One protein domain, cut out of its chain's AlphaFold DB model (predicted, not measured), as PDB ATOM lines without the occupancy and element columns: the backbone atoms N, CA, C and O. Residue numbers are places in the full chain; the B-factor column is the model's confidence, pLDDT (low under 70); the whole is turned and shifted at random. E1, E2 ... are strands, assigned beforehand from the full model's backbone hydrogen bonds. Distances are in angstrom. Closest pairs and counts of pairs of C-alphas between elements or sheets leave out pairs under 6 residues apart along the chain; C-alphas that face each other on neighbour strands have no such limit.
ATOM      1  N   GLN A   5     -52.802 -45.339 -39.704       91.31
ATOM      2  CA  GLN A   5     -52.090 -45.199 -38.433       91.31
ATOM      3  C   GLN A   5     -51.330 -43.883 -38.430       91.31
ATOM      4  O   GLN A   5     -50.816 -43.480 -39.471       91.31
ATOM      5  N   LEU A   6     -51.259 -43.249 -37.267       94.25
ATOM      6  CA  LEU A   6     -50.446 -42.064 -37.031       94.25
ATOM      7  C   LEU A   6     -49.447 -42.401 -35.927       94.25
ATOM      8  O   LEU A   6     -49.847 -42.902 -34.874       94.25
ATOM      9  N   LEU A   7     -48.168 -42.172 -36.205       95.94
ATOM     10  CA  LEU A   7     -47.049 -42.361 -35.291       95.94
ATOM     11  C   LEU A   7     -46.427 -40.998 -35.010       95.94
ATOM     12  O   LEU A   7     -45.961 -40.315 -35.922       95.94
ATOM     13  N   TYR A   8     -46.424 -40.640 -33.738       97.69
ATOM     14  CA  TYR A   8     -45.755 -39.480 -33.184       97.69
ATOM     15  C   TYR A   8     -44.396 -39.915 -32.646       97.69
ATOM     16  O   TYR A   8     -44.315 -40.866 -31.866       97.69
ATOM     17  N   ILE A   9     -43.340 -39.218 -33.051       98.12
ATOM     18  CA  ILE A   9     -41.962 -39.497 -32.650       98.12
ATOM     19  C   ILE A   9     -41.422 -38.241 -31.975       98.12
ATOM     20  O   ILE A   9     -41.184 -37.233 -32.636       98.12
ATOM     21  N   GLY A  10     -41.256 -38.296 -30.658       97.88
ATOM     22  CA  GLY A  10     -40.626 -37.233 -29.888       97.88
ATOM     23  C   GLY A  10     -39.114 -37.305 -30.041       97.88
ATOM     24  O   GLY A  10     -38.512 -38.330 -29.712       97.88
ATOM     25  N   THR A  11     -38.519 -36.231 -30.548       98.19
ATOM     26  CA  THR A  11     -37.077 -36.111 -30.766       98.19
ATOM     27  C   THR A  11     -36.504 -34.902 -30.039       98.19
ATOM     28  O   THR A  11     -37.252 -34.049 -29.558       98.19
ATOM     29  N   ASP A  12     -35.181 -34.779 -30.026       97.00
ATOM     30  CA  ASP A  12     -34.501 -33.585 -29.511       97.00
ATOM     31  C   ASP A  12     -34.823 -32.301 -30.303       97.00
ATOM     32  O   ASP A  12     -34.585 -31.205 -29.807       97.00
ATOM     33  N   HIS A  13     -35.350 -32.416 -31.528       96.56
ATOM     34  CA  HIS A  13     -35.611 -31.286 -32.433       96.56
ATOM     35  C   HIS A  13     -37.109 -31.076 -32.732       96.56
ATOM     36  O   HIS A  13     -37.453 -30.396 -33.701       96.56
ATOM     37  N   GLY A  14     -38.000 -31.678 -31.943       97.44
ATOM     38  CA  GLY A  14     -39.451 -31.566 -32.097       97.44
ATOM     39  C   GLY A  14     -40.149 -32.911 -32.281       97.44
ATOM     40  O   GLY A  14     -39.598 -33.980 -31.991       97.44
ATOM     41  N   VAL A  15     -41.388 -32.863 -32.765       98.06
ATOM     42  CA  VAL A  15     -42.234 -34.039 -33.006       98.06
ATOM     43  C   VAL A  15     -42.239 -34.374 -34.493       98.06
ATOM     44  O   VAL A  15     -42.748 -33.601 -35.300       98.06
ATOM     45  N   VAL A  16     -41.735 -35.551 -34.865       98.00
ATOM     46  CA  VAL A  16     -41.872 -36.082 -36.229       98.00
ATOM     47  C   VAL A  16     -43.171 -36.877 -36.330       98.00
ATOM     48  O   VAL A  16     -43.442 -37.757 -35.510       98.00
ATOM     49  N   LEU A  17     -43.967 -36.593 -37.359       96.88
ATOM     50  CA  LEU A  17     -45.241 -37.259 -37.626       96.88
ATOM     51  C   LEU A  17     -45.112 -38.191 -38.828       96.88
ATOM     52  O   LEU A  17     -44.753 -37.753 -39.924       96.88
ATOM     53  N   LEU A  18     -45.450 -39.469 -38.650       95.50
ATOM     54  CA  LEU A  18     -45.546 -40.439 -39.740       95.50
ATOM     55  C   LEU A  18     -46.970 -40.986 -39.858       95.50
ATOM     56  O   LEU A  18     -47.606 -41.295 -38.855       95.50
ATOM     57  N   SER A  19     -47.445 -41.183 -41.086       93.44
ATOM     58  CA  SER A  19     -48.750 -41.780 -41.382       93.44
ATOM     59  C   SER A  19     -48.601 -43.061 -42.198       93.44
ATOM     60  O   SER A  19     -47.792 -43.109 -43.117       93.44
ATOM     61  N   ASN A  20     -49.376 -44.101 -41.891       90.69
ATOM     62  CA  ASN A  20     -49.475 -45.330 -42.689       90.69
ATOM     63  C   ASN A  20     -50.889 -45.441 -43.284       90.69
ATOM     64  O   ASN A  20     -51.770 -46.057 -42.665       90.69
ATOM     65  N   PRO A  21     -51.161 -44.811 -44.443       82.62
ATOM     66  CA  PRO A  21     -52.471 -44.866 -45.073       82.62
ATOM     67  C   PRO A  21     -52.774 -46.290 -45.547       82.62
ATOM     68  O   PRO A  21     -51.978 -46.921 -46.233       82.62
ATOM     69  N   GLY A  22     -53.942 -46.813 -45.189       72.25
ATOM     70  CA  GLY A  22     -54.412 -48.131 -45.615       72.25
ATOM     71  C   GLY A  22     -53.724 -49.328 -44.953       72.25
ATOM     72  O   GLY A  22     -54.046 -50.450 -45.328       72.25
ATOM     73  N   ARG A  23     -52.807 -49.122 -43.989       66.75
ATOM     74  CA  ARG A  23     -51.997 -50.186 -43.350       66.75
ATOM     75  C   ARG A  23     -51.231 -51.070 -44.348       66.75
ATOM     76  O   ARG A  23     -51.035 -52.253 -44.103       66.75
ATOM     77  N   ILE A  24     -50.797 -50.509 -45.472       67.25
ATOM     78  CA  ILE A  24     -50.051 -51.248 -46.508       67.25
ATOM     79  C   ILE A  24     -48.532 -51.236 -46.256       67.25
ATOM     80  O   ILE A  24     -47.750 -51.254 -47.203       67.25
ATOM     81  N   ASP A  25     -48.125 -51.108 -44.989       73.44
ATOM     82  CA  ASP A  25     -46.733 -50.933 -44.540       73.44
ATOM     83  C   ASP A  25     -45.966 -49.815 -45.262       73.44
ATOM     84  O   ASP A  25     -44.741 -49.832 -45.395       73.44
ATOM     85  N   ARG A  26     -46.697 -48.778 -45.686       86.31
ATOM     86  CA  ARG A  26     -46.136 -47.605 -46.352       86.31
ATOM     87  C   ARG A  26     -46.272 -46.388 -45.461       86.31
ATOM     88  O   ARG A  26     -47.170 -45.568 -45.626       86.31
ATOM     89  N   TRP A  27     -45.327 -46.246 -44.547       92.12
ATOM     90  CA  TRP A  27     -45.212 -45.035 -43.753       92.12
ATOM     91  C   TRP A  27     -44.778 -43.858 -44.634       92.12
ATOM     92  O   TRP A  27     -43.859 -43.994 -45.446       92.12
ATOM     93  N   ILE A  28     -45.403 -42.699 -44.458       92.75
ATOM     94  CA  ILE A  28     -45.077 -41.423 -45.102       92.75
ATOM     95  C   ILE A  28     -44.844 -40.363 -44.028       92.75
ATOM     96  O   ILE A  28     -45.542 -40.350 -43.017       92.75
ATOM     97  N   SER A  29     -43.856 -39.493 -44.228       93.56
ATOM     98  CA  SER A  29     -43.626 -38.366 -43.320       93.56
ATOM     99  C   SER A  29     -44.667 -37.282 -43.579       93.56
ATOM    100  O   SER A  29     -44.851 -36.879 -44.726       93.56
ATOM    101  N   VAL A  30     -45.355 -36.847 -42.526       93.38
ATOM    102  CA  VAL A  30     -46.346 -35.763 -42.574       93.38
ATOM    103  C   VAL A  30     -45.656 -34.421 -42.350       93.38
ATOM    104  O   VAL A  30     -45.870 -33.493 -43.122       93.38
ATOM    105  N   GLY A  31     -44.785 -34.341 -41.343       92.06
ATOM    106  CA  GLY A  31     -44.085 -33.112 -40.988       92.06
ATOM    107  C   GLY A  31     -43.243 -33.253 -39.725       92.06
ATOM    108  O   GLY A  31     -43.194 -34.326 -39.112       92.06
ATOM    109  N   ILE A  32     -42.575 -32.155 -39.378       94.69
ATOM    110  CA  ILE A  32     -41.898 -31.951 -38.099       94.69
ATOM    111  C   ILE A  32     -42.535 -30.716 -37.472       94.69
ATOM    112  O   ILE A  32     -42.505 -29.646 -38.073       94.69
ATOM    113  N   GLU A  33     -43.092 -30.882 -36.280       97.06
ATOM    114  CA  GLU A  33     -43.780 -29.830 -35.536       97.06
ATOM    115  C   GLU A  33     -43.032 -29.513 -34.244       97.06
ATOM    116  O   GLU A  33     -42.253 -30.334 -33.755       97.06
ATOM    117  N   LEU A  34     -43.293 -28.333 -33.669       96.31
ATOM    118  CA  LEU A  34     -42.622 -27.864 -32.447       96.31
ATOM    119  C   LEU A  34     -41.089 -27.901 -32.591       96.31
ATOM    120  O   LEU A  34     -40.385 -28.452 -31.744       96.31
ATOM    121  N   ALA A  35     -40.582 -27.341 -33.694       94.38
ATOM    122  CA  ALA A  35     -39.148 -27.253 -33.952       94.38
ATOM    123  C   ALA A  35     -38.402 -26.619 -32.763       94.38
ATOM    124  O   ALA A  35     -38.940 -25.758 -32.062       94.38
ATOM    125  N   ASP A  36     -37.172 -27.078 -32.539       92.25
ATOM    126  CA  ASP A  36     -36.291 -26.671 -31.434       92.25
ATOM    127  C   ASP A  36     -36.795 -27.035 -30.021       92.25
ATOM    128  O   ASP A  36     -36.180 -26.648 -29.027       92.25
ATOM    129  N   GLN A  37     -37.881 -27.808 -29.901       96.62
ATOM    130  CA  GLN A  37     -38.327 -28.369 -28.624       96.62
ATOM    131  C   GLN A  37     -37.787 -29.789 -28.441       96.62
ATOM    132  O   GLN A  37     -38.105 -30.688 -29.218       96.62
ATOM    133  N   ALA A  38     -37.030 -30.020 -27.369       96.88
ATOM    134  CA  ALA A  38     -36.615 -31.365 -26.985       96.88
ATOM    135  C   ALA A  38     -37.799 -32.117 -26.362       96.88
ATOM    136  O   ALA A  38     -38.171 -31.882 -25.208       96.88
ATOM    137  N   ILE A  39     -38.410 -33.013 -27.134       97.75
ATOM    138  CA  ILE A  39     -39.593 -33.765 -26.721       97.75
ATOM    139  C   ILE A  39     -39.159 -35.004 -25.946       97.75
ATOM    140  O   ILE A  39     -38.451 -35.857 -26.474       97.75
ATOM    141  N   GLN A  40     -39.614 -35.114 -24.700       96.44
ATOM    142  CA  GLN A  40     -39.259 -36.177 -23.754       96.44
ATOM    143  C   GLN A  40     -40.354 -37.234 -23.599       96.44
ATOM    144  O   GLN A  40     -40.067 -38.378 -23.257       96.44
ATOM    145  N   ALA A  41     -41.611 -36.867 -23.847       97.06
ATOM    146  CA  ALA A  41     -42.733 -37.791 -23.784       97.06
ATOM    147  C   ALA A  41     -43.788 -37.445 -24.831       97.06
ATOM    148  O   ALA A  41     -43.976 -36.284 -25.197       97.06
ATOM    149  N   VAL A  42     -44.500 -38.472 -25.283       96.81
ATOM    150  CA  VAL A  42     -45.614 -38.366 -26.224       96.81
ATOM    151  C   VAL A  42     -46.663 -39.394 -25.816       96.81
ATOM    152  O   VAL A  42     -46.329 -40.544 -25.540       96.81
ATOM    153  N   VAL A  43     -47.931 -38.992 -25.778       95.88
ATOM    154  CA  VAL A  43     -49.067 -39.881 -25.518       95.88
ATOM    155  C   VAL A  43     -50.178 -39.573 -26.507       95.88
ATOM    156  O   VAL A  43     -50.530 -38.415 -26.709       95.88
ATOM    157  N   CYS A  44     -50.780 -40.616 -27.068       94.62
ATOM    158  CA  CYS A  44     -52.048 -40.535 -27.781       94.62
ATOM    159  C   CYS A  44     -52.924 -41.735 -27.411       94.62
ATOM    160  O   CYS A  44     -52.422 -42.788 -27.006       94.62
ATOM    161  N   GLN A  45     -54.237 -41.606 -27.583       90.31
ATOM    162  CA  GLN A  45     -55.134 -42.752 -27.459       90.31
ATOM    163  C   GLN A  45     -55.040 -43.634 -28.704       90.31
ATOM    164  O   GLN A  45     -54.972 -43.148 -29.835       90.31
ATOM    165  N   ALA A  46     -55.049 -44.952 -28.501       87.56
ATOM    166  CA  ALA A  46     -54.841 -45.910 -29.580       87.56
ATOM    167  C   ALA A  46     -55.953 -45.857 -30.646       87.56
ATOM    168  O   ALA A  46     -55.694 -46.173 -31.803       87.56
ATOM    169  N   ASP A  47     -57.170 -45.464 -30.277       90.06
ATOM    170  CA  ASP A  47     -58.354 -45.307 -31.130       90.06
ATOM    171  C   ASP A  47     -58.730 -43.843 -31.422       90.06
ATOM    172  O   ASP A  47     -59.578 -43.599 -32.279       90.06
ATOM    173  N   ALA A  48     -58.056 -42.879 -30.790       91.00
ATOM    174  CA  ALA A  48     -58.187 -41.453 -31.076       91.00
ATOM    175  C   ALA A  48     -56.812 -40.788 -31.294       91.00
ATOM    176  O   ALA A  48     -56.465 -39.836 -30.596       91.00
ATOM    177  N   PRO A  49     -56.014 -41.235 -32.289       92.06
ATOM    178  CA  PRO A  49     -54.674 -40.698 -32.529       92.06
ATOM    179  C   PRO A  49     -54.652 -39.234 -32.949       92.06
ATOM    180  O   PRO A  49     -53.587 -38.639 -32.946       92.06
ATOM    181  N   MET A  50     -55.783 -38.649 -33.349       94.12
ATOM    182  CA  MET A  50     -55.849 -37.222 -33.681       94.12
ATOM    183  C   MET A  50     -55.631 -36.346 -32.440       94.12
ATOM    184  O   MET A  50     -55.214 -35.195 -32.569       94.12
ATOM    185  N   GLN A  51     -55.875 -36.908 -31.252       95.81
ATOM    186  CA  GLN A  51     -55.612 -36.283 -29.967       95.81
ATOM    187  C   GLN A  51     -54.312 -36.839 -29.387       95.81
ATOM    188  O   GLN A  51     -54.206 -38.033 -29.087       95.81
ATOM    189  N   ALA A  52     -53.321 -35.971 -29.227       97.38
ATOM    190  CA  ALA A  52     -52.047 -36.328 -28.625       97.38
ATOM    191  C   ALA A  52     -51.533 -35.189 -27.751       97.38
ATOM    192  O   ALA A  52     -51.741 -34.015 -28.059       97.38
ATOM    193  N   THR A  53     -50.837 -35.556 -26.683       98.31
ATOM    194  CA  THR A  53     -50.115 -34.626 -25.820       98.31
ATOM    195  C   THR A  53     -48.632 -34.959 -25.886       98.31
ATOM    196  O   THR A  53     -48.252 -36.133 -25.890       98.31
ATOM    197  N   VAL A  54     -47.797 -33.929 -25.953       98.19
ATOM    198  CA  VAL A  54     -46.336 -34.044 -25.966       98.19
ATOM    199  C   VAL A  54     -45.734 -33.142 -24.905       98.19
ATOM    200  O   VAL A  54     -46.294 -32.092 -24.594       98.19
ATOM    201  N   TRP A  55     -44.599 -33.554 -24.354       98.31
ATOM    202  CA  TRP A  55     -43.914 -32.849 -23.276       98.31
ATOM    203  C   TRP A  55     -42.468 -32.563 -23.653       98.31
ATOM    204  O   TRP A  55     -41.763 -33.456 -24.123       98.31
ATOM    205  N   SER A  56     -42.034 -31.340 -23.374       96.62
ATOM    206  CA  SER A  56     -40.631 -30.977 -23.168       96.62
ATOM    207  C   SER A  56     -40.320 -30.937 -21.666       96.62
ATOM    208  O   SER A  56     -41.177 -31.260 -20.841       96.62
ATOM    209  N   SER A  57     -39.113 -30.504 -21.299       92.44
ATOM    210  CA  SER A  57     -38.741 -30.289 -19.895       92.44
ATOM    211  C   SER A  57     -39.535 -29.176 -19.201       92.44
ATOM    212  O   SER A  57     -39.620 -29.178 -17.976       92.44
ATOM    213  N   GLU A  58     -40.093 -28.223 -19.954       91.12
ATOM    214  CA  GLU A  58     -40.710 -27.007 -19.395       91.12
ATOM    215  C   GLU A  58     -42.202 -26.879 -19.728       91.12
ATOM    216  O   GLU A  58     -42.976 -26.320 -18.952       91.12
ATOM    217  N   GLN A  59     -42.623 -27.424 -20.869       96.88
ATOM    218  CA  GLN A  59     -43.937 -27.168 -21.442       96.88
ATOM    219  C   GLN A  59     -44.548 -28.438 -22.036       96.88
ATOM    220  O   GLN A  59     -43.840 -29.308 -22.547       96.88
ATOM    221  N   ALA A  60     -45.879 -28.519 -22.004       98.12
ATOM    222  CA  ALA A  60     -46.646 -29.528 -22.722       98.12
ATOM    223  C   ALA A  60     -47.540 -28.885 -23.786       98.12
ATOM    224  O   ALA A  60     -48.084 -27.797 -23.573       98.12
ATOM    225  N   TRP A  61     -47.735 -29.583 -24.901       98.56
ATOM    226  CA  TRP A  61     -48.637 -29.171 -25.973       98.56
ATOM    227  C   TRP A  61     -49.622 -30.281 -26.297       98.56
ATOM    228  O   TRP A  61     -49.284 -31.461 -26.211       98.56
ATOM    229  N   GLN A  62     -50.824 -29.896 -26.712       98.19
ATOM    230  CA  GLN A  62     -51.850 -30.810 -27.193       98.19
ATOM    231  C   GLN A  62     -52.240 -30.482 -28.634       98.19
ATOM    232  O   GLN A  62     -52.450 -29.320 -28.990       98.19
ATOM    233  N   THR A  63     -52.397 -31.532 -29.431       98.00
ATOM    234  CA  THR A  63     -53.107 -31.516 -30.713       98.00
ATOM    235  C   THR A  63     -54.455 -32.210 -30.558       98.00
ATOM    236  O   THR A  63     -54.566 -33.172 -29.798       98.00
ATOM    237  N   ASN A  64     -55.451 -31.763 -31.325       96.62
ATOM    238  CA  ASN A  64     -56.736 -32.449 -31.497       96.62
ATOM    239  C   ASN A  64     -57.035 -32.807 -32.968       96.62
ATOM    240  O   ASN A  64     -58.097 -33.354 -33.266       96.62
ATOM    241  N   ASP A  65     -56.107 -32.519 -33.884       94.44
ATOM    242  CA  ASP A  65     -56.265 -32.659 -35.334       94.44
ATOM    243  C   ASP A  65     -55.111 -33.433 -36.000       94.44
ATOM    244  O   ASP A  65     -54.856 -33.297 -37.195       94.44
ATOM    245  N   GLY A  66     -54.448 -34.318 -35.250       93.12
ATOM    246  CA  GLY A  66     -53.388 -35.170 -35.795       93.12
ATOM    247  C   GLY A  66     -52.055 -34.457 -36.012       93.12
ATOM    248  O   GLY A  66     -51.250 -34.911 -36.823       93.12
ATOM    249  N   GLY A  67     -51.830 -33.350 -35.303       94.81
ATOM    250  CA  GLY A  67     -50.603 -32.569 -35.336       94.81
ATOM    251  C   GLY A  67     -50.614 -31.450 -36.372       94.81
ATOM    252  O   GLY A  67     -49.543 -30.946 -36.688       94.81
ATOM    253  N   GLN A  68     -51.781 -31.063 -36.901       94.00
ATOM    254  CA  GLN A  68     -51.893 -29.891 -37.780       94.00
ATOM    255  C   GLN A  68     -51.825 -28.590 -36.974       94.00
ATOM    256  O   GLN A  68     -51.292 -27.595 -37.461       94.00
ATOM    257  N   ALA A  69     -52.338 -28.601 -35.741       96.56
ATOM    258  CA  ALA A  69     -52.220 -27.501 -34.800       96.56
ATOM    259  C   ALA A  69     -51.905 -27.997 -33.385       96.56
ATOM    260  O   ALA A  69     -52.430 -29.004 -32.904       96.56
ATOM    261  N   TRP A  70     -51.077 -27.223 -32.685       97.94
ATOM    262  CA  TRP A  70     -50.638 -27.501 -31.323       97.94
ATOM    263  C   TRP A  70     -50.930 -26.308 -30.421       97.94
ATOM    264  O   TRP A  70     -50.645 -25.166 -30.776       97.94
ATOM    265  N   HIS A  71     -51.465 -26.576 -29.234       97.94
ATOM    266  CA  HIS A  71     -51.749 -25.556 -28.228       97.94
ATOM    267  C   HIS A  71     -51.005 -25.884 -26.940       97.94
ATOM    268  O   HIS A  71     -50.985 -27.039 -26.514       97.94
ATOM    269  N   MET A  72     -50.399 -24.873 -26.319       97.94
ATOM    270  CA  MET A  72     -49.784 -25.014 -24.999       97.94
ATOM    271  C   MET A  72     -50.841 -25.336 -23.944       97.94
ATOM    272  O   MET A  72     -51.929 -24.761 -23.943       97.94
ATOM    273  N   LEU A  73     -50.502 -26.248 -23.037       97.88
ATOM    274  CA  LEU A  73     -51.304 -26.554 -21.861       97.88
ATOM    275  C   LEU A  73     -50.838 -25.711 -20.675       97.88
ATOM    276  O   LEU A  73     -49.659 -25.730 -20.327       97.88
ATOM    277  N   GLU A  74     -51.781 -25.026 -20.032       95.94
ATOM    278  CA  GLU A  74     -51.555 -24.282 -18.794       95.94
ATOM    279  C   GLU A  74     -52.646 -24.629 -17.760       95.94
ATOM    280  O   GLU A  74     -53.835 -24.478 -18.057       95.94
ATOM    281  N   PRO A  75     -52.283 -25.100 -16.548       94.06
ATOM    282  CA  PRO A  75     -50.918 -25.401 -16.102       94.06
ATOM    283  C   PRO A  75     -50.314 -26.610 -16.838       94.06
ATOM    284  O   PRO A  75     -51.044 -27.501 -17.275       94.06
ATOM    285  N   THR A  76     -48.982 -26.664 -16.932       96.44
ATOM    286  CA  THR A  76     -48.271 -27.797 -17.541       96.44
ATOM    287  C   THR A  76     -48.524 -29.080 -16.734       96.44
ATOM    288  O   THR A  76     -48.128 -29.150 -15.566       96.44
ATOM    289  N   PRO A  77     -49.176 -30.109 -17.308       96.12
ATOM    290  CA  PRO A  77     -49.355 -31.388 -16.633       96.12
ATOM    291  C   PRO A  77     -48.020 -32.125 -16.502       96.12
ATOM    292  O   PRO A  77     -47.154 -32.020 -17.370       96.12
ATOM    293  N   ALA A  78     -47.883 -32.936 -15.452       95.50
ATOM    294  CA  ALA A  78     -46.713 -33.792 -15.289       95.50
ATOM    295  C   ALA A  78     -46.581 -34.779 -16.472       95.50
ATOM    296  O   ALA A  78     -47.598 -35.327 -16.913       95.50
ATOM    297  N   PRO A  79     -45.360 -35.019 -16.985       95.12
ATOM    298  CA  PRO A  79     -45.142 -36.003 -18.035       95.12
ATOM    299  C   PRO A  79     -45.386 -37.428 -17.509       95.12
ATOM    300  O   PRO A  79     -45.204 -37.691 -16.316       95.12
ATOM    301  N   PRO A  80     -45.777 -38.372 -18.379       91.94
ATOM    302  CA  PRO A  80     -45.843 -39.780 -18.006       91.94
ATOM    303  C   PRO A  80     -44.438 -40.333 -17.733       91.94
ATOM    304  O   PRO A  80     -43.462 -39.935 -18.369       91.94
ATOM    305  N   SER A  81     -44.340 -41.312 -16.836       87.12
ATOM    306  CA  SER A  81     -43.096 -42.062 -16.652       87.12
ATOM    307  C   SER A  81     -42.851 -42.968 -17.865       87.12
ATOM    308  O   SER A  81     -43.738 -43.759 -18.204       87.12
ATOM    309  N   PRO A  82     -41.674 -42.911 -18.514       80.56
ATOM    310  CA  PRO A  82     -41.362 -43.811 -19.616       80.56
ATOM    311  C   PRO A  82     -41.292 -45.253 -19.103       80.56
ATOM    312  O   PRO A  82     -40.619 -45.539 -18.111       80.56
ATOM    313  N   SER A  83     -41.974 -46.173 -19.789       84.25
ATOM    314  CA  SER A  83     -41.815 -47.603 -19.528       84.25
ATOM    315  C   SER A  83     -40.730 -48.171 -20.430       84.25
ATOM    316  O   SER A  83     -40.825 -48.092 -21.651       84.25
ATOM    317  N   GLN A  84     -39.715 -48.778 -19.821       90.81
ATOM    318  CA  GLN A  84     -38.649 -49.490 -20.534       90.81
ATOM    319  C   GLN A  84     -38.938 -50.992 -20.659       90.81
ATOM    320  O   GLN A  84     -38.120 -51.726 -21.202       90.81
ATOM    321  N   GLN A  85     -40.087 -51.462 -20.161       94.75
ATOM    322  CA  GLN A  85     -40.516 -52.857 -20.227       94.75
ATOM    323  C   GLN A  85     -41.975 -52.954 -20.675       94.75
ATOM    324  O   GLN A  85     -42.819 -52.136 -20.305       94.75
ATOM    325  N   LEU A  86     -42.266 -53.983 -21.462       94.06
ATOM    326  CA  LEU A  86     -43.596 -54.345 -21.920       94.06
ATOM    327  C   LEU A  86     -43.898 -55.793 -21.564       94.06
ATOM    328  O   LEU A  86     -43.095 -56.689 -21.828       94.06
ATOM    329  N   GLU A  87     -45.107 -56.013 -21.064       93.38
ATOM    330  CA  GLU A  87     -45.705 -57.337 -20.948       93.38
ATOM    331  C   GLU A  87     -46.568 -57.605 -22.181       93.38
ATOM    332  O   GLU A  87     -47.493 -56.853 -22.500       93.38
ATOM    333  N   LEU A  88     -46.259 -58.677 -22.903       91.94
ATOM    334  CA  LEU A  88     -46.937 -59.027 -24.141       91.94
ATOM    335  C   LEU A  88     -48.082 -59.987 -23.838       91.94
ATOM    336  O   LEU A  88     -47.885 -61.193 -23.665       91.94
ATOM    337  N   ALA A  89     -49.304 -59.458 -23.856       82.25
ATOM    338  CA  ALA A  89     -50.513 -60.272 -23.808       82.25
ATOM    339  C   ALA A  89     -50.485 -61.323 -24.935       82.25
ATOM    340  O   ALA A  89     -50.100 -61.013 -26.060       82.25
ATOM    341  N   GLY A  90     -50.811 -62.584 -24.645       80.12
ATOM    342  CA  GLY A  90     -50.778 -63.690 -25.612       80.12
ATOM    343  C   GLY A  90     -50.407 -65.027 -24.968       80.12
ATOM    344  O   GLY A  90     -50.114 -65.087 -23.776       80.12
ATOM    345  N   GLN A  91     -50.459 -66.103 -25.756       82.50
ATOM    346  CA  GLN A  91     -50.084 -67.453 -25.330       82.50
ATOM    347  C   GLN A  91     -49.056 -68.037 -26.319       82.50
ATOM    348  O   GLN A  91     -49.400 -68.213 -27.490       82.50
ATOM    349  N   PRO A  92     -47.813 -68.327 -25.888       86.56
ATOM    350  CA  PRO A  92     -47.277 -68.087 -24.545       86.56
ATOM    351  C   PRO A  92     -47.106 -66.583 -24.233       86.56
ATOM    352  O   PRO A  92     -46.927 -65.778 -25.161       86.56
ATOM    353  N   PRO A  93     -47.170 -66.186 -22.946       88.19
ATOM    354  CA  PRO A  93     -46.818 -64.834 -22.533       88.19
ATOM    355  C   PRO A  93     -45.330 -64.582 -22.788       88.19
ATOM    356  O   PRO A  93     -44.516 -65.503 -22.753       88.19
ATOM    357  N   ALA A  94     -44.983 -63.329 -23.051       93.25
ATOM    358  CA  ALA A  94     -43.598 -62.908 -23.194       93.25
ATOM    359  C   ALA A  94     -43.440 -61.480 -22.673       93.25
ATOM    360  O   ALA A  94     -44.415 -60.735 -22.616       93.25
ATOM    361  N   SER A  95     -42.216 -61.091 -22.353       95.56
ATOM    362  CA  SER A  95     -41.886 -59.734 -21.917       95.56
ATOM    363  C   SER A  95     -40.717 -59.212 -22.745       95.56
ATOM    364  O   SER A  95     -39.854 -59.988 -23.164       95.56
ATOM    365  N   ILE A  96     -40.683 -57.907 -22.995       96.88
ATOM    366  CA  ILE A  96     -39.566 -57.237 -23.674       96.88
ATOM    367  C   ILE A  96     -39.144 -56.035 -22.858       96.88
ATOM    368  O   ILE A  96     -39.998 -55.337 -22.319       96.88
ATOM    369  N   ARG A  97     -37.838 -55.789 -22.766       96.81
ATOM    370  CA  ARG A  97     -37.299 -54.627 -22.065       96.81
ATOM    371  C   ARG A  97     -36.079 -54.043 -22.755       96.81
ATOM    372  O   ARG A  97     -35.390 -54.747 -23.488       96.81
ATOM    373  N   ILE A  98     -35.780 -52.799 -22.422       96.06
ATOM    374  CA  ILE A  98     -34.467 -52.189 -22.612       96.06
ATOM    375  C   ILE A  98     -33.706 -52.350 -21.288       96.06
ATOM    376  O   ILE A  98     -34.134 -51.848 -20.248       96.06
ATOM    377  N   ALA A  99     -32.627 -53.134 -21.295       93.19
ATOM    378  CA  ALA A  99     -31.862 -53.460 -20.094       93.19
ATOM    379  C   ALA A  99     -31.058 -52.245 -19.604       93.19
ATOM    380  O   ALA A  99     -30.309 -51.651 -20.369       93.19
ATOM    381  N   SER A 100     -31.173 -51.874 -18.328       87.38
ATOM    382  CA  SER A 100     -30.575 -50.629 -17.817       87.38
ATOM    383  C   SER A 100     -29.042 -50.628 -17.759       87.38
ATOM    384  O   SER A 100     -28.438 -49.566 -17.687       87.38
ATOM    385  N   ASP A 101     -28.410 -51.799 -17.725       86.81
ATOM    386  CA  ASP A 101     -26.959 -51.976 -17.588       86.81
ATOM    387  C   ASP A 101     -26.219 -51.974 -18.933       86.81
ATOM    388  O   ASP A 101     -25.150 -51.384 -19.067       86.81
ATOM    389  N   SER A 102     -26.796 -52.638 -19.928       86.06
ATOM    390  CA  SER A 102     -26.205 -52.880 -21.247       86.06
ATOM    391  C   SER A 102     -26.889 -52.094 -22.363       86.06
ATOM    392  O   SER A 102     -26.392 -52.066 -23.492       86.06
ATOM    393  N   ASN A 103     -28.043 -51.493 -22.052       90.62
ATOM    394  CA  ASN A 103     -28.944 -50.834 -22.985       90.62
ATOM    395  C   ASN A 103     -29.267 -51.701 -24.211       90.62
ATOM    396  O   ASN A 103     -29.386 -51.213 -25.332       90.62
ATOM    397  N   GLN A 104     -29.363 -53.014 -23.995       92.62
ATOM    398  CA  GLN A 104     -29.763 -53.988 -25.002       92.62
ATOM    399  C   GLN A 104     -31.270 -54.200 -24.959       92.62
ATOM    400  O   GLN A 104     -31.890 -54.154 -23.894       92.62
ATOM    401  N   LEU A 105     -31.851 -54.493 -26.121       95.81
ATOM    402  CA  LEU A 105     -33.218 -54.978 -26.190       95.81
ATOM    403  C   LEU A 105     -33.220 -56.467 -25.843       95.81
ATOM    404  O   LEU A 105     -32.566 -57.275 -26.504       95.81
ATOM    405  N   GLU A 106     -33.952 -56.832 -24.802       96.38
ATOM    406  CA  GLU A 106     -34.032 -58.203 -24.315       96.38
ATOM    407  C   GLU A 106     -35.463 -58.713 -24.352       96.38
ATOM    408  O   GLU A 106     -36.420 -57.958 -24.170       96.38
ATOM    409  N   ARG A 107     -35.601 -60.022 -24.542       96.19
ATOM    410  CA  ARG A 107     -36.881 -60.722 -24.577       96.19
ATOM    411  C   ARG A 107     -36.863 -61.899 -23.612       96.19
ATOM    412  O   ARG A 107     -35.851 -62.583 -23.487       96.19
ATOM    413  N   ASN A 108     -37.982 -62.134 -22.939       96.12
ATOM    414  CA  ASN A 108     -38.184 -63.269 -22.047       96.12
ATOM    415  C   ASN A 108     -39.460 -64.017 -22.446       96.12
ATOM    416  O   ASN A 108     -40.540 -63.434 -22.455       96.12
ATOM    417  N   ASP A 109     -39.327 -65.309 -22.743       92.69
ATOM    418  CA  ASP A 109     -40.430 -66.222 -23.092       92.69
ATOM    419  C   ASP A 109     -40.965 -67.030 -21.897       92.69
ATOM    420  O   ASP A 109     -41.576 -68.085 -22.063       92.69
ATOM    421  N   GLY A 110     -40.706 -66.566 -20.675       87.81
ATOM    422  CA  GLY A 110     -41.098 -67.233 -19.433       87.81
ATOM    423  C   GLY A 110     -40.008 -68.112 -18.811       87.81
ATOM    424  O   GLY A 110     -40.276 -68.796 -17.827       87.81
ATOM    425  N   THR A 111     -38.783 -68.098 -19.344       86.31
ATOM    426  CA  THR A 111     -37.640 -68.857 -18.805       86.31
ATOM    427  C   THR A 111     -36.540 -67.935 -18.295       86.31
ATOM    428  O   THR A 111     -36.208 -67.966 -17.112       86.31
ATOM    429  N   ALA A 112     -35.981 -67.107 -19.174       93.06
ATOM    430  CA  ALA A 112     -34.922 -66.158 -18.870       93.06
ATOM    431  C   ALA A 112     -34.911 -65.014 -19.890       93.06
ATOM    432  O   ALA A 112     -35.411 -65.150 -21.008       93.06
ATOM    433  N   TRP A 113     -34.299 -63.898 -19.503       96.00
ATOM    434  CA  TRP A 113     -34.011 -62.799 -20.417       96.00
ATOM    435  C   TRP A 113     -32.906 -63.189 -21.398       96.00
ATOM    436  O   TRP A 113     -31.885 -63.754 -21.006       96.00
ATOM    437  N   GLN A 114     -33.122 -62.880 -22.673       95.62
ATOM    438  CA  GLN A 114     -32.168 -63.093 -23.753       95.62
ATOM    439  C   GLN A 114     -32.030 -61.810 -24.570       95.62
ATOM    440  O   GLN A 114     -33.032 -61.246 -25.017       95.62
ATOM    441  N   SER A 115     -30.796 -61.357 -24.785       94.50
ATOM    442  CA  SER A 115     -30.517 -60.178 -25.605       94.50
ATOM    443  C   SER A 115     -30.746 -60.477 -27.088       94.50
ATOM    444  O   SER A 115     -30.217 -61.451 -27.633       94.50
ATOM    445  N   LEU A 116     -31.521 -59.623 -27.754       94.56
ATOM    446  CA  LEU A 116     -31.831 -59.745 -29.174       94.56
ATOM    447  C   LEU A 116     -30.642 -59.275 -30.020       94.56
ATOM    448  O   LEU A 116     -30.145 -58.163 -29.863       94.56
ATOM    449  N   GLN A 117     -30.190 -60.122 -30.945       90.25
ATOM    450  CA  GLN A 117     -29.037 -59.843 -31.804       90.25
ATOM    451  C   GLN A 117     -29.490 -59.138 -33.089       90.25
ATOM    452  O   GLN A 117     -29.727 -59.782 -34.108       90.25
ATOM    453  N   LEU A 118     -29.638 -57.812 -33.032       88.06
ATOM    454  CA  LEU A 118     -30.161 -56.993 -34.138       88.06
ATOM    455  C   LEU A 118     -29.068 -56.344 -35.010       88.06
ATOM    456  O   LEU A 118     -29.359 -55.516 -35.868       88.06
ATOM    457  N   GLY A 119     -27.810 -56.754 -34.831       85.19
ATOM    458  CA  GLY A 119     -26.663 -56.182 -35.537       85.19
ATOM    459  C   GLY A 119     -26.223 -54.846 -34.936       85.19
ATOM    460  O   GLY A 119     -26.296 -54.653 -33.725       85.19
ATOM    461  N   GLN A 120     -25.715 -53.940 -35.777       84.62
ATOM    462  CA  GLN A 120     -25.340 -52.594 -35.340       84.62
ATOM    463  C   GLN A 120     -26.582 -51.711 -35.273       84.62
ATOM    464  O   GLN A 120     -27.101 -51.292 -36.303       84.62
ATOM    465  N   VAL A 121     -27.034 -51.452 -34.052       89.88
ATOM    466  CA  VAL A 121     -28.173 -50.588 -33.737       89.88
ATOM    467  C   VAL A 121     -27.704 -49.519 -32.752       89.88
ATOM    468  O   VAL A 121     -26.801 -49.770 -31.946       89.88
ATOM    469  N   GLY A 122     -28.287 -48.322 -32.825       89.88
ATOM    470  CA  GLY A 122     -28.075 -47.280 -31.828       89.88
ATOM    471  C   GLY A 122     -28.511 -47.707 -30.424       89.88
ATOM    472  O   GLY A 122     -29.065 -48.783 -30.201       89.88
ATOM    473  N   GLN A 123     -28.276 -46.839 -29.443       93.81
ATOM    474  CA  GLN A 123     -28.708 -47.101 -28.074       93.81
ATOM    475  C   GLN A 123     -30.235 -46.993 -28.008       93.81
ATOM    476  O   GLN A 123     -30.787 -45.938 -28.320       93.81
ATOM    477  N   TRP A 124     -30.913 -48.072 -27.612       95.75
ATOM    478  CA  TRP A 124     -32.360 -48.083 -27.404       95.75
ATOM    479  C   TRP A 124     -32.767 -47.018 -26.382       95.75
ATOM    480  O   TRP A 124     -32.078 -46.826 -25.384       95.75
ATOM    481  N   SER A 125     -33.860 -46.310 -26.647       95.12
ATOM    482  CA  SER A 125     -34.330 -45.193 -25.819       95.12
ATOM    483  C   SER A 125     -35.761 -45.377 -25.325       95.12
ATOM    484  O   SER A 125     -36.094 -44.964 -24.214       95.12
ATOM    485  N   CYS A 126     -36.616 -46.008 -26.127       94.88
ATOM    486  CA  CYS A 126     -38.006 -46.247 -25.767       94.88
ATOM    487  C   CYS A 126     -38.583 -47.460 -26.500       94.88
ATOM    488  O   CYS A 126     -38.096 -47.884 -27.552       94.88
ATOM    489  N   LEU A 127     -39.645 -48.009 -25.915       95.44
ATOM    490  CA  LEU A 127     -40.314 -49.224 -26.346       95.44
ATOM    491  C   LEU A 127     -41.830 -49.044 -26.173       95.44
ATOM    492  O   LEU A 127     -42.285 -48.503 -25.167       95.44
ATOM    493  N   MET A 128     -42.620 -49.505 -27.141       93.75
ATOM    494  CA  MET A 128     -44.082 -49.443 -27.090       93.75
ATOM    495  C   MET A 128     -44.750 -50.659 -27.748       93.75
ATOM    496  O   MET A 128     -44.224 -51.254 -28.693       93.75
ATOM    497  N   ASN A 129     -45.936 -51.018 -27.259       90.56
ATOM    498  CA  ASN A 129     -46.833 -51.967 -27.912       90.56
ATOM    499  C   ASN A 129     -47.994 -51.244 -28.591       90.56
ATOM    500  O   ASN A 129     -48.410 -50.161 -28.184       90.56
ATOM    501  N   VAL A 130     -48.586 -51.897 -29.587       87.88
ATOM    502  CA  VAL A 130     -49.803 -51.402 -30.229       87.88
ATOM    503  C   VAL A 130     -51.021 -52.096 -29.629       87.88
ATOM    504  O   VAL A 130     -51.257 -53.277 -29.868       87.88
ATOM    505  N   ALA A 131     -51.846 -51.361 -28.880       84.56
ATOM    506  CA  ALA A 131     -52.982 -51.937 -28.146       84.56
ATOM    507  C   ALA A 131     -53.971 -52.739 -29.023       84.56
ATOM    508  O   ALA A 131     -54.576 -53.701 -28.561       84.56
ATOM    509  N   TYR A 132     -54.126 -52.367 -30.299       84.75
ATOM    510  CA  TYR A 132     -55.017 -53.032 -31.260       84.75
ATOM    511  C   TYR A 132     -54.296 -54.000 -32.223       84.75
ATOM    512  O   TYR A 132     -54.930 -54.523 -33.139       84.75
ATOM    513  N   GLN A 133     -52.987 -54.214 -32.061       87.44
ATOM    514  CA  GLN A 133     -52.171 -55.173 -32.815       87.44
ATOM    515  C   GLN A 133     -51.211 -55.855 -31.836       87.44
ATOM    516  O   GLN A 133     -50.078 -55.425 -31.655       87.44
ATOM    517  N   ILE A 134     -51.689 -56.925 -31.200       85.31
ATOM    518  CA  ILE A 134     -51.021 -57.597 -30.073       85.31
ATOM    519  C   ILE A 134     -49.616 -58.140 -30.390       85.31
ATOM    520  O   ILE A 134     -48.820 -58.351 -29.476       85.31
ATOM    521  N   ASP A 135     -49.306 -58.336 -31.673       89.50
ATOM    522  CA  ASP A 135     -48.002 -58.809 -32.140       89.50
ATOM    523  C   ASP A 135     -47.083 -57.683 -32.629       89.50
ATOM    524  O   ASP A 135     -45.900 -57.925 -32.874       89.50
ATOM    525  N   SER A 136     -47.607 -56.459 -32.744       91.50
ATOM    526  CA  SER A 136     -46.863 -55.305 -33.232       91.50
ATOM    527  C   SER A 136     -46.234 -54.511 -32.098       91.50
ATOM    528  O   SER A 136     -46.924 -54.042 -31.189       91.50
ATOM    529  N   LEU A 137     -44.925 -54.301 -32.207       94.94
ATOM    530  CA  LEU A 137     -44.123 -53.529 -31.265       94.94
ATOM    531  C   LEU A 137     -43.270 -52.522 -32.015       94.94
ATOM    532  O   LEU A 137     -42.839 -52.789 -33.137       94.94
ATOM    533  N   TYR A 138     -43.003 -51.393 -31.371       95.56
ATOM    534  CA  TYR A 138     -42.077 -50.392 -31.877       95.56
ATOM    535  C   TYR A 138     -41.048 -50.088 -30.806       95.56
ATOM    536  O   TYR A 138     -41.363 -50.032 -29.618       95.56
ATOM    537  N   ALA A 139     -39.822 -49.874 -31.243       96.50
ATOM    538  CA  ALA A 139     -38.735 -49.423 -30.403       96.50
ATOM    539  C   ALA A 139     -37.969 -48.345 -31.159       96.50
ATOM    540  O   ALA A 139     -37.962 -48.334 -32.393       96.50
ATOM    541  N   ALA A 140     -37.344 -47.430 -30.437       97.06
ATOM    542  CA  ALA A 140     -36.502 -46.420 -31.052       97.06
ATOM    543  C   ALA A 140     -35.168 -46.275 -30.344       97.06
ATOM    544  O   ALA A 140     -34.978 -46.762 -29.227       97.06
ATOM    545  N   THR A 141     -34.246 -45.623 -31.044       96.62
ATOM    546  CA  THR A 141     -32.886 -45.385 -30.582       96.62
ATOM    547  C   THR A 141     -32.578 -43.897 -30.512       96.62
ATOM    548  O   THR A 141     -33.127 -43.073 -31.250       96.62
ATOM    549  N   ASN A 142     -31.611 -43.547 -29.671       94.69
ATOM    550  CA  ASN A 142     -31.033 -42.206 -29.646       94.69
ATOM    551  C   ASN A 142     -30.210 -41.876 -30.911       94.69
ATOM    552  O   ASN A 142     -29.772 -40.743 -31.072       94.69
ATOM    553  N   ALA A 143     -30.001 -42.840 -31.814       96.00
ATOM    554  CA  ALA A 143     -29.363 -42.629 -33.112       96.00
ATOM    555  C   ALA A 143     -30.372 -42.232 -34.207       96.00
ATOM    556  O   ALA A 143     -30.002 -42.123 -35.376       96.00
ATOM    557  N   GLY A 144     -31.646 -42.021 -33.847       96.88
ATOM    558  CA  GLY A 144     -32.669 -41.574 -34.789       96.88
ATOM    559  C   GLY A 144     -33.306 -42.704 -35.590       96.88
ATOM    560  O   GLY A 144     -33.743 -42.479 -36.722       96.88
ATOM    561  N   GLU A 145     -33.336 -43.918 -35.037       97.31
ATOM    562  CA  GLU A 145     -33.893 -45.100 -35.691       97.31
ATOM    563  C   GLU A 145     -35.213 -45.513 -35.039       97.31
ATOM    564  O   GLU A 145     -35.316 -45.576 -33.816       97.31
ATOM    565  N   VAL A 146     -36.208 -45.856 -35.856       97.25
ATOM    566  CA  VAL A 146     -37.442 -46.521 -35.424       97.25
ATOM    567  C   VAL A 146     -37.429 -47.932 -35.982       97.25
ATOM    568  O   VAL A 146     -37.297 -48.128 -37.190       97.25
ATOM    569  N   TRP A 147     -37.618 -48.907 -35.107       97.00
ATOM    570  CA  TRP A 147     -37.687 -50.323 -35.423       97.00
ATOM    571  C   TRP A 147     -39.084 -50.851 -35.130       97.00
ATOM    572  O   TRP A 147     -39.722 -50.441 -34.161       97.00
ATOM    573  N   VAL A 148     -39.552 -51.770 -35.968       95.50
ATOM    574  CA  VAL A 148     -40.859 -52.412 -35.835       95.50
ATOM    575  C   VAL A 148     -40.702 -53.923 -35.819       95.50
ATOM    576  O   VAL A 148     -39.922 -54.489 -36.582       95.50
ATOM    577  N   SER A 149     -41.466 -54.576 -34.956       95.25
ATOM    578  CA  SER A 149     -41.687 -56.016 -34.981       95.25
ATOM    579  C   SER A 149     -43.160 -56.287 -35.246       95.25
ATOM    580  O   SER A 149     -44.017 -55.578 -34.722       95.25
ATOM    581  N   SER A 150     -43.456 -57.313 -36.040       93.50
ATOM    582  CA  SER A 150     -44.815 -57.808 -36.296       93.50
ATOM    583  C   SER A 150     -45.057 -59.208 -35.725       93.50
ATOM    584  O   SER A 150     -46.067 -59.831 -36.041       93.50
ATOM    585  N   ASP A 151     -44.117 -59.735 -34.937       93.31
ATOM    586  CA  ASP A 151     -44.107 -61.119 -34.461       93.31
ATOM    587  C   ASP A 151     -43.788 -61.234 -32.961       93.31
ATOM    588  O   ASP A 151     -43.226 -62.239 -32.504       93.31
ATOM    589  N   ARG A 152     -44.206 -60.226 -32.180       92.75
ATOM    590  CA  ARG A 152     -44.017 -60.146 -30.716       92.75
ATOM    591  C   ARG A 152     -42.547 -60.000 -30.318       92.75
ATOM    592  O   ARG A 152     -42.095 -60.598 -29.335       92.75
ATOM    593  N   GLY A 153     -41.804 -59.226 -31.103       93.94
ATOM    594  CA  GLY A 153     -40.407 -58.872 -30.872       93.94
ATOM    595  C   GLY A 153     -39.415 -60.002 -31.110       93.94
ATOM    596  O   GLY A 153     -38.319 -59.948 -30.553       93.94
ATOM    597  N   ARG A 154     -39.783 -61.025 -31.893       92.44
ATOM    598  CA  ARG A 154     -38.852 -62.097 -32.282       92.44
ATOM    599  C   ARG A 154     -37.954 -61.643 -33.423       92.44
ATOM    600  O   ARG A 154     -36.758 -61.915 -33.400       92.44
ATOM    601  N   THR A 155     -38.517 -60.918 -34.379       94.31
ATOM    602  CA  THR A 155     -37.797 -60.267 -35.468       94.31
ATOM    603  C   THR A 155     -38.154 -58.789 -35.526       94.31
ATOM    604  O   THR A 155     -39.247 -58.375 -35.129       94.31
ATOM    605  N   TRP A 156     -37.198 -57.985 -35.984       95.88
ATOM    606  CA  TRP A 156     -37.319 -56.536 -36.070       95.88
ATOM    607  C   TRP A 156     -36.813 -56.048 -37.421       95.88
ATOM    608  O   TRP A 156     -35.834 -56.570 -37.954       95.88
ATOM    609  N   ALA A 157     -37.464 -55.019 -37.948       94.38
ATOM    610  CA  ALA A 157     -37.068 -54.329 -39.162       94.38
ATOM    611  C   ALA A 157     -36.951 -52.826 -38.897       94.38
ATOM    612  O   ALA A 157     -37.775 -52.246 -38.186       94.38
ATOM    613  N   CYS A 158     -35.940 -52.190 -39.487       94.06
ATOM    614  CA  CYS A 158     -35.797 -50.741 -39.434       94.06
ATOM    615  C   CYS A 158     -36.905 -50.098 -40.281       94.06
ATOM    616  O   CYS A 158     -36.978 -50.294 -41.496       94.06
ATOM    617  N   LEU A 159     -37.785 -49.344 -39.629       94.75
ATOM    618  CA  LEU A 159     -38.887 -48.624 -40.256       94.75
ATOM    619  C   LEU A 159     -38.452 -47.240 -40.757       94.75
ATOM    620  O   LEU A 159     -38.900 -46.767 -41.811       94.75
ATOM    621  N   ARG A 160     -37.624 -46.569 -39.955       95.69
ATOM    622  CA  ARG A 160     -37.058 -45.245 -40.219       95.69
ATOM    623  C   ARG A 160     -35.692 -45.104 -39.577       95.69
ATOM    624  O   ARG A 160     -35.412 -45.725 -38.562       95.69
ATOM    625  N   GLN A 161     -34.893 -44.231 -40.168       95.25
ATOM    626  CA  GLN A 161     -33.559 -43.847 -39.724       95.25
ATOM    627  C   GLN A 161     -33.310 -42.384 -40.109       95.25
ATOM    628  O   GLN A 161     -34.130 -41.795 -40.820       95.25
ATOM    629  N   GLN A 162     -32.165 -41.834 -39.695       95.31
ATOM    630  CA  GLN A 162     -31.749 -40.452 -39.987       95.31
ATOM    631  C   GLN A 162     -32.684 -39.388 -39.392       95.31
ATOM    632  O   GLN A 162     -32.803 -38.285 -39.926       95.31
ATOM    633  N   LEU A 163     -33.357 -39.714 -38.288       96.75
ATOM    634  CA  LEU A 163     -34.044 -38.723 -37.467       96.75
ATOM    635  C   LEU A 163     -33.066 -38.115 -36.450       96.75
ATOM    636  O   LEU A 163     -31.962 -38.623 -36.246       96.75
ATOM    637  N   ALA A 164     -33.473 -37.029 -35.797       97.38
ATOM    638  CA  ALA A 164     -32.818 -36.595 -34.567       97.38
ATOM    639  C   ALA A 164     -32.969 -37.683 -33.475       97.38
ATOM    640  O   ALA A 164     -33.850 -38.543 -33.610       97.38
ATOM    641  N   PRO A 165     -32.142 -37.671 -32.411       97.75
ATOM    642  CA  PRO A 165     -32.270 -38.613 -31.302       97.75
ATOM    643  C   PRO A 165     -33.712 -38.711 -30.804       97.75
ATOM    644  O   PRO A 165     -34.374 -37.692 -30.606       97.75
ATOM    645  N   ILE A 166     -34.213 -39.940 -30.668       97.69
ATOM    646  CA  ILE A 166     -35.614 -40.207 -30.331       97.69
ATOM    647  C   ILE A 166     -35.712 -40.524 -28.847       97.69
ATOM    648  O   ILE A 166     -35.000 -41.399 -28.358       97.69
ATOM    649  N   ASN A 167     -36.652 -39.883 -28.160       96.12
ATOM    650  CA  ASN A 167     -36.880 -40.061 -26.725       96.12
ATOM    651  C   ASN A 167     -38.218 -40.737 -26.420       96.12
ATOM    652  O   ASN A 167     -38.371 -41.382 -25.385       96.12
ATOM    653  N   ALA A 168     -39.197 -40.589 -27.311       96.56
ATOM    654  CA  ALA A 168     -40.546 -41.075 -27.080       96.56
ATOM    655  C   ALA A 168     -41.253 -41.423 -28.386       96.56
ATOM    656  O   ALA A 168     -40.998 -40.836 -29.437       96.56
ATOM    657  N   LEU A 169     -42.200 -42.349 -28.294       96.88
ATOM    658  CA  LEU A 169     -43.061 -42.722 -29.401       96.88
ATOM    659  C   LEU A 169     -44.508 -42.884 -28.913       96.88
ATOM    660  O   LEU A 169     -44.733 -43.410 -27.824       96.88
ATOM    661  N   ALA A 170     -45.486 -42.537 -29.749       95.75
ATOM    662  CA  ALA A 170     -46.887 -42.913 -29.547       95.75
ATOM    663  C   ALA A 170     -47.573 -43.225 -30.880       95.75
ATOM    664  O   ALA A 170     -47.331 -42.547 -31.876       95.75
ATOM    665  N   ILE A 171     -48.440 -44.237 -30.911       94.31
ATOM    666  CA  ILE A 171     -49.146 -44.656 -32.126       94.31
ATOM    667  C   ILE A 171     -50.632 -44.884 -31.862       94.31
ATOM    668  O   ILE A 171     -51.024 -45.476 -30.857       94.31
ATOM    669  N   GLY A 172     -51.468 -44.505 -32.823       92.44
ATOM    670  CA  GLY A 172     -52.881 -44.871 -32.826       92.44
ATOM    671  C   GLY A 172     -53.431 -45.072 -34.233       92.44
ATOM    672  O   GLY A 172     -52.744 -44.842 -35.231       92.44
ATOM    673  N   ARG A 173     -54.666 -45.570 -34.317       90.62
ATOM    674  CA  ARG A 173     -55.386 -45.822 -35.570       90.62
ATOM    675  C   ARG A 173     -56.532 -44.839 -35.742       90.62
ATOM    676  O   ARG A 173     -57.314 -44.628 -34.824       90.62
ATOM    677  N   VAL A 174     -56.654 -44.279 -36.935       85.62
ATOM    678  CA  VAL A 174     -57.807 -43.470 -37.320       85.62
ATOM    679  C   VAL A 174     -58.928 -44.429 -37.716       85.62
ATOM    680  O   VAL A 174     -58.750 -45.258 -38.614       85.62
ATOM    681  N   ILE A 175     -60.056 -44.347 -37.011       77.94
ATOM    682  CA  ILE A 175     -61.275 -45.105 -37.301       77.94
ATOM    683  C   ILE A 175     -62.283 -44.110 -37.885       77.94
ATOM    684  O   ILE A 175     -62.637 -43.143 -37.216       77.94
TER     685      ILE A 175
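AT A GLANCE: This is residues 5 to 175 of the 176 residues of an uncharacterized protein of Herpetosiphon geysericola (UniProt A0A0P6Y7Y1). Four small sheets stand face to face in turn, spread like an open fan or part of a propeller: E4 E5 E6 at one end, then E3 E2 E1 E15, then E11 E12 E13 E14, with E7 E8 E9 E10 at the other end. The ring is not closed, and a long unnamed stretch, residues 64 to 84, joins the two end sheets. The printed part has 171 residues, with no named helix and fifteen strands, E1 to E15 in chain order; neighbours are antiparallel. The class is all strand, though under half of the residues are in named elements. The whole is compact, with a radius of gyration of the C-alphas of 15.6 A and spans of 46 by 35 by 29 A.

IN THESE COORDINATES: One sheet of four strands holds E1, residues 5 to 11, 19.2 A long from C-alpha 5 at (-52.090, -45.199, -38.433); E2, 14 to 21, 22.7 A; E3, 28 to 33; and E15, 166 to 174, 23.5 A, ending with C-alpha 174 at (-57.807, -43.470, -37.320). Another holds E11, 124 to 130, 18.0 A; E12, 133 to 141, 21.7 A; E13, 146 to 149; and E14, 157 to 160. E4, 41 to 44, E5, 52 to 55, and E6, 60 to 63, form the smallest. The last holds E7, 85 to 88, from C-alpha 85 at (-40.516, -52.857, -20.227); E8, 94 to 98; E9, 105 to 108; and E10, 113 to 115.

HOW THE PARTS SIT: The strongly twisted sheet E3 E2 E1 E15 has N 8 and O 170 of E1 and E15 at 2.8 A, and N 7 and O 18 of the hairpin E1 and E2 at 2.8 A, both within hydrogen-bond range. Its edge strand E15 has its C-alpha of Ala 168 5.1 A from that of Ala 41 in E4, their closest pair. The closest C-alphas of E15 and E11 are those of Asn 167 and Ser 125, 5.8 A. In the hairpin E11 and E12, N 128 and O 138 are 2.8 A apart, within range. The closest C-alphas of E11 and E7 are those of Leu 127 and Gln 85, 7.1 A. E4 and E7 are apart. The stack of sheets, face to face in turn, includes four meanders, each strand the antiparallel neighbour of the one before: E1 E2 E3, E4 E5 E6, E7 E8 E9 E10 and E11 E12 E13 E14.

THE WHOLE: The C-alphas farthest apart, of Glu 74 and Thr 111, are 46.7 A apart. The printed part has no cut. The link from E6 to E7, 21 residues, is long; residues 71 to 72 pair antiparallel with 61 to 62 of E6. The mean pLDDT of the printed part is 92.9, and residues 23 to 24 are under 70.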